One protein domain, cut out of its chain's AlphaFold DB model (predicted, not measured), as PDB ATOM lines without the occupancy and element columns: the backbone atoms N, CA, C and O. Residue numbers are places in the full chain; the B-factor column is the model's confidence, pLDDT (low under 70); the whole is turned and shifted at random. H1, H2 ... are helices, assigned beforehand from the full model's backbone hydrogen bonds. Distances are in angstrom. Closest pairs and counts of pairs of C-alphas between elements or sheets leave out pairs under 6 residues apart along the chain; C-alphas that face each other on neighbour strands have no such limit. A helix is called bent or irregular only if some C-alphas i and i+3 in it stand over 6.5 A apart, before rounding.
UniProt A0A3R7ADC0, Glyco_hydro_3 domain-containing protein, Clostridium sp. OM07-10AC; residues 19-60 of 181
ATOM      1  N   LEU A  19     125.927  80.424 -12.844       95.50
ATOM      2  CA  LEU A  19     126.096  79.166 -12.098       95.50
ATOM      3  C   LEU A  19     127.502  79.012 -11.506       95.50
ATOM      4  O   LEU A  19     127.670  78.416 -10.440       95.50
ATOM      5  N   TRP A  20     128.520  79.527 -12.192       94.75
ATOM      6  CA  TRP A  20     129.928  79.357 -11.822       94.75
ATOM      7  C   TRP A  20     130.517  80.588 -11.125       94.75
ATOM      8  O   TRP A  20     131.694  80.587 -10.767       94.75
ATOM      9  N   ASP A  21     129.708  81.625 -10.899       94.31
ATOM     10  CA  ASP A  21     130.129  82.838 -10.207       94.31
ATOM     11  C   ASP A  21     130.167  82.614  -8.687       94.31
ATOM     12  O   ASP A  21     129.144  82.605  -8.003       94.31
ATOM     13  N   THR A  22     131.374  82.441  -8.145       93.12
ATOM     14  CA  THR A  22     131.597  82.272  -6.694       93.12
ATOM     15  C   THR A  22     131.279  83.518  -5.859       93.12
ATOM     16  O   THR A  22     131.239  83.422  -4.634       93.12
ATOM     17  N   GLY A  23     131.040  84.675  -6.490       95.94
ATOM     18  CA  GLY A  23     130.565  85.886  -5.822       95.94
ATOM     19  C   GLY A  23     129.058  85.898  -5.542       95.94
ATOM     20  O   GLY A  23     128.602  86.751  -4.780       95.94
ATOM     21  N   LYS A  24     128.290  84.972  -6.133       95.50
ATOM     22  CA  LYS A  24     126.840  84.816  -5.931       95.50
ATOM     23  C   LYS A  24     126.507  83.842  -4.810       95.50
ATOM     24  O   LYS A  24     127.289  82.935  -4.509       95.50
ATOM     25  N   THR A  25     125.326  83.999  -4.211       96.75
ATOM     26  CA  THR A  25     124.837  83.029  -3.220       96.75
ATOM     27  C   THR A  25     124.501  81.693  -3.879       96.75
ATOM     28  O   THR A  25     124.376  81.593  -5.102       96.75
ATOM     29  N   MET A  26     124.361  80.637  -3.073       93.62
ATOM     30  CA  MET A  26     123.948  79.333  -3.592       93.62
ATOM     31  C   MET A  26     122.568  79.421  -4.252       93.62
ATOM     32  O   MET A  26     122.383  78.910  -5.349       93.62
ATOM     33  N   GLU A  27     121.630  80.121  -3.621       96.69
ATOM     34  CA  GLU A  27     120.262  80.301  -4.107       96.69
ATOM     35  C   GLU A  27     120.243  81.002  -5.467       96.69
ATOM     36  O   GLU A  27     119.657  80.471  -6.401       96.69
ATOM     37  N   GLU A  28     120.978  82.109  -5.639       97.44
ATOM     38  CA  GLU A  28     121.057  82.811  -6.931       97.44
ATOM     39  C   GLU A  28     121.599  81.915  -8.058       97.44
ATOM     40  O   GLU A  28     121.189  82.025  -9.215       97.44
ATOM     41  N   ARG A  29     122.549  81.033  -7.731       97.31
ATOM     42  CA  ARG A  29     123.155  80.097  -8.688       97.31
ATOM     43  C   ARG A  29     122.198  78.957  -9.039       97.31
ATOM     44  O   ARG A  29     122.151  78.544 -10.197       97.31
ATOM     45  N   LEU A  30     121.442  78.461  -8.056       95.31
ATOM     46  CA  LEU A  30     120.435  77.414  -8.237       95.31
ATOM     47  C   LEU A  30     119.206  77.923  -8.995       95.31
ATOM     48  O   LEU A  30     118.728  77.223  -9.885       95.31
ATOM     49  N   ASP A  31     118.741  79.138  -8.704       96.88
ATOM     50  CA  ASP A  31     117.637  79.775  -9.422       96.88
ATOM     51  C   ASP A  31     117.983  79.903 -10.910       96.88
ATOM     52  O   ASP A  31     117.244  79.406 -11.761       96.88
ATOM     53  N   TYR A  32     119.173  80.433 -11.224       97.06
ATOM     54  CA  TYR A  32     119.678  80.487 -12.599       97.06
ATOM     55  C   TYR A  32     119.724  79.101 -13.260       97.06
ATOM     56  O   TYR A  32     119.272  78.940 -14.392       97.06
ATOM     57  N   LEU A  33     120.242  78.080 -12.563       96.19
ATOM     58  CA  LEU A  33     120.298  76.716 -13.093       96.19
ATOM     59  C   LEU A  33     118.902  76.189 -13.453       96.19
ATOM     60  O   LEU A  33     118.698  75.676 -14.551       96.19
ATOM     61  N   VAL A  34     117.940  76.300 -12.538       95.50
ATOM     62  CA  VAL A  34     116.588  75.760 -12.730       95.50
ATOM     63  C   VAL A  34     115.829  76.517 -13.821       95.50
ATOM     64  O   VAL A  34     115.067  75.887 -14.564       95.50
ATOM     65  N   GLU A  35     116.032  77.830 -13.936       96.69
ATOM     66  CA  GLU A  35     115.457  78.661 -15.000       96.69
ATOM     67  C   GLU A  35     116.033  78.316 -16.373       96.69
ATOM     68  O   GLU A  35     115.283  78.177 -17.340       96.69
ATOM     69  N   GLU A  36     117.348  78.123 -16.455       96.75
ATOM     70  CA  GLU A  36     118.021  77.850 -17.718       96.75
ATOM     71  C   GLU A  36     117.812  76.427 -18.212       96.75
ATOM     72  O   GLU A  36     117.805  76.211 -19.423       96.75
ATOM     73  N   LEU A  37     117.691  75.438 -17.322       96.75
ATOM     74  CA  LEU A  37     117.484  74.041 -17.701       96.75
ATOM     75  C   LEU A  37     116.205  73.866 -18.529       96.75
ATOM     76  O   LEU A  37     115.089  74.147 -18.076       96.75
ATOM     77  N   THR A  38     116.365  73.305 -19.728       97.56
ATOM     78  CA  THR A  38     115.238  72.867 -20.547       97.56
ATOM     79  C   THR A  38     114.516  71.710 -19.866       97.56
ATOM     80  O   THR A  38     115.052  71.020 -18.996       97.56
ATOM     81  N   LEU A  39     113.274  71.462 -20.277       97.25
ATOM     82  CA  LEU A  39     112.506  70.345 -19.740       97.25
ATOM     83  C   LEU A  39     113.178  68.986 -20.021       97.25
ATOM     84  O   LEU A  39     113.153  68.109 -19.166       97.25
ATOM     85  N   GLU A  40     113.806  68.828 -21.187       96.81
ATOM     86  CA  GLU A  40     114.516  67.600 -21.564       96.81
ATOM     87  C   GLU A  40     115.754  67.360 -20.691       96.81
ATOM     88  O   GLU A  40     115.939  66.254 -20.187       96.81
ATOM     89  N   GLU A  41     116.550  68.398 -20.426       96.25
ATOM     90  CA  GLU A  41     117.700  68.298 -19.515       96.25
ATOM     91  C   GLU A  41     117.266  68.035 -18.066       96.25
ATOM     92  O   GLU A  41     117.925  67.295 -17.346       96.25
ATOM     93  N   LYS A  42     116.122  68.577 -17.625       95.00
ATOM     94  CA  LYS A  42     115.560  68.230 -16.307       95.00
ATOM     95  C   LYS A  42     115.224  66.748 -16.226       95.00
ATOM     96  O   LYS A  42     115.561  66.106 -15.238       95.00
ATOM     97  N   PHE A  43     114.579  66.202 -17.258       95.44
ATOM     98  CA  PHE A  43     114.254  64.778 -17.304       95.44
ATOM     99  C   PHE A  43     115.501  63.893 -17.359       95.44
ATOM    100  O   PHE A  43     115.503  62.828 -16.742       95.44
ATOM    101  N   SER A  44     116.558  64.324 -18.050       93.12
ATOM    102  CA  SER A  44     117.802  63.555 -18.130       93.12
ATOM    103  C   SER A  44     118.573  63.500 -16.804       93.12
ATOM    104  O   SER A  44     119.380  62.591 -16.624       93.12
ATOM    105  N   CYS A  45     118.276  64.401 -15.859       90.38
ATOM    106  CA  CYS A  45     118.895  64.452 -14.532       90.38
ATOM    107  C   CYS A  45     118.071  63.805 -13.395       90.38
ATOM    108  O   CYS A  45     118.327  64.062 -12.220       90.38
ATOM    109  N   LEU A  46     117.057  62.988 -13.701       90.75
ATOM    110  CA  LEU A  46     116.241  62.310 -12.674       90.75
ATOM    111  C   LEU A  46     116.793  60.942 -12.233       90.75
ATOM    112  O   LEU A  46     116.166  60.263 -11.422       90.75
ATOM    113  N   GLY A  47     117.926  60.512 -12.790       86.69
ATOM    114  CA  GLY A  47     118.539  59.214 -12.507       86.69
ATOM    115  C   GLY A  47     119.841  59.302 -11.708       86.69
ATOM    116  O   GLY A  47     120.375  60.374 -11.439       86.69
ATOM    117  N   THR A  48     120.393  58.132 -11.383       85.50
ATOM    118  CA  THR A  48     121.737  57.978 -10.801       85.50
ATOM    119  C   THR A  48     122.810  58.531 -11.741       85.50
ATOM    120  O   THR A  48     123.674  59.287 -11.315       85.50
ATOM    121  N   GLY A  49     122.751  58.186 -13.032       86.56
ATOM    122  CA  GLY A  49     123.656  58.714 -14.052       86.56
ATOM    123  C   GLY A  49     123.083  59.962 -14.710       86.56
ATOM    124  O   GLY A  49     121.982  59.915 -15.254       86.56
ATOM    125  N   ASN A  50     123.842  61.054 -14.683       89.19
ATOM    126  CA  ASN A  50     123.426  62.356 -15.187       89.19
ATOM    127  C   ASN A  50     124.352  62.763 -16.344       89.19
ATOM    128  O   ASN A  50     125.571  62.871 -16.143       89.19
ATOM    129  N   PRO A  51     123.826  62.963 -17.564       90.38
ATOM    130  CA  PRO A  51     124.648  63.349 -18.703       90.38
ATOM    131  C   PRO A  51     125.187  64.775 -18.544       90.38
ATOM    132  O   PRO A  51     124.674  65.579 -17.767       90.38
ATOM    133  N   ALA A  52     126.233  65.099 -19.306       91.88
ATOM    134  CA  ALA A  52     126.764  66.455 -19.344       91.88
ATOM    135  C   ALA A  52     125.736  67.425 -19.946       91.88
ATOM    136  O   ALA A  52     125.070  67.107 -20.931       91.88
ATOM    137  N   ILE A  53     125.667  68.636 -19.394       94.69
ATOM    138  CA  ILE A  53     124.883  69.746 -19.944       94.69
ATOM    139  C   ILE A  53     125.885  70.771 -20.462       94.69
ATOM    140  O   ILE A  53     126.238  71.747 -19.794       94.69
ATOM    141  N   GLU A  54     126.404  70.489 -21.659       93.12
ATOM    142  CA  GLU A  54     127.569  71.178 -22.221       93.12
ATOM    143  C   GLU A  54     127.372  72.694 -22.307       93.12
ATOM    144  O   GLU A  54     128.294  73.440 -21.972       93.12
ATOM    145  N   ARG A  55     126.168  73.162 -22.677       94.75
ATOM    146  CA  ARG A  55     125.862  74.601 -22.803       94.75
ATOM    147  C   ARG A  55     125.983  75.362 -21.481       94.75
ATOM    148  O   ARG A  55     126.261  76.554 -21.497       94.75
ATOM    149  N   LEU A  56     125.763  74.678 -20.355       95.19
ATOM    150  CA  LEU A  56     125.886  75.244 -19.011       95.19
ATOM    151  C   LEU A  56     127.253  74.946 -18.384       95.19
ATOM    152  O   LEU A  56     127.516  75.380 -17.266       95.19
ATOM    153  N   GLY A  57     128.132  74.216 -19.080       93.50
ATOM    154  CA  GLY A  57     129.446  73.818 -18.573       93.50
ATOM    155  C   GLY A  57     129.395  72.749 -17.473       93.50
ATOM    156  O   GLY A  57     130.388  72.580 -16.758       93.50
ATOM    157  N   ILE A  58     128.263  72.051 -17.323       91.69
ATOM    158  CA  ILE A  58     128.054  71.011 -16.307       91.69
ATOM    159  C   ILE A  58     128.583  69.684 -16.866       91.69
ATOM    160  O   ILE A  58     128.061  69.211 -17.882       91.69
ATOM    161  N   PRO A  59     129.623  69.083 -16.262       89.56
ATOM    162  CA  PRO A  59     130.104  67.771 -16.681       89.56
ATOM    163  C   PRO A  59     129.071  66.692 -16.345       89.56
ATOM    164  O   PRO A  59     128.215  66.890 -15.488       89.56
ATOM    165  N   SER A  60     129.174  65.529 -16.987       88.62
ATOM    166  CA  SER A  60     128.406  64.360 -16.559       88.62
ATOM    167  C   SER A  60     128.800  63.972 -15.138       88.62
ATOM    168  O   SER A  60     129.991  63.996 -14.809       88.62
TER     169      SER A  60
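This is residues 19 to 60 of the 181 residues of the protein "Glyco_hydro_3 domain-containing protein" of Clostridium sp. OM07-10AC (UniProt A0A3R7ADC0). Two helices, H1 and then H2, follow each other end to end along one side of an open C, and the unnamed stretches before and after them, residues 19 to 25 and 45 to 60, fold back to make its other side. The fold is loosely drawn, with an open middle between the helices and the returning stretches. The printed part has 42 residues, with H1 before H2 and no named strand; it is all helix by class, though under half of its residues, 17 of 42, are in named elements. It is only just compact, close to loose, with a radius of gyration of the C-alphas of 10.8 A, and elongated, spanning 29 by 18 by 17 A.

The printed part begins at Leu 19, with its C-alpha at (126.096, 79.166, -12.098). H1, the longest helix, holds residues 26 to 36 and measures 15.4 A from C-alpha 26 at (123.948, 79.333, -3.592) to C-alpha 36 at (118.021, 77.850, -17.718). H2 holds residues 39 to 44, 8.8 A from first to last C-alpha, and ends with C-alpha 44 at (117.802, 63.555, -18.130). Residues 45 to 60 hold no named element.

A tight link of 2 residues, Leu 37 and Thr 38, joins H1 to H2. The two helices are only just apart, with their closest C-alphas 8.4 A from each other. In H1 and H2 every O i to N i+4 pair is within hydrogen-bond range. Neither helix is bent.

The C-alphas of Gly 23 and Gly 47 are the two farthest apart, at 30.0 A. The first and last printed C-alphas, those of Leu 19 and Ser 60, are 15.6 A apart. The C-alphas of residues 45 to 60 lie 6 to 15 A from the mean of the C-alphas. The printed part has no cut. The mean pLDDT of the printed part is 94.0, and no printed residue is under 70.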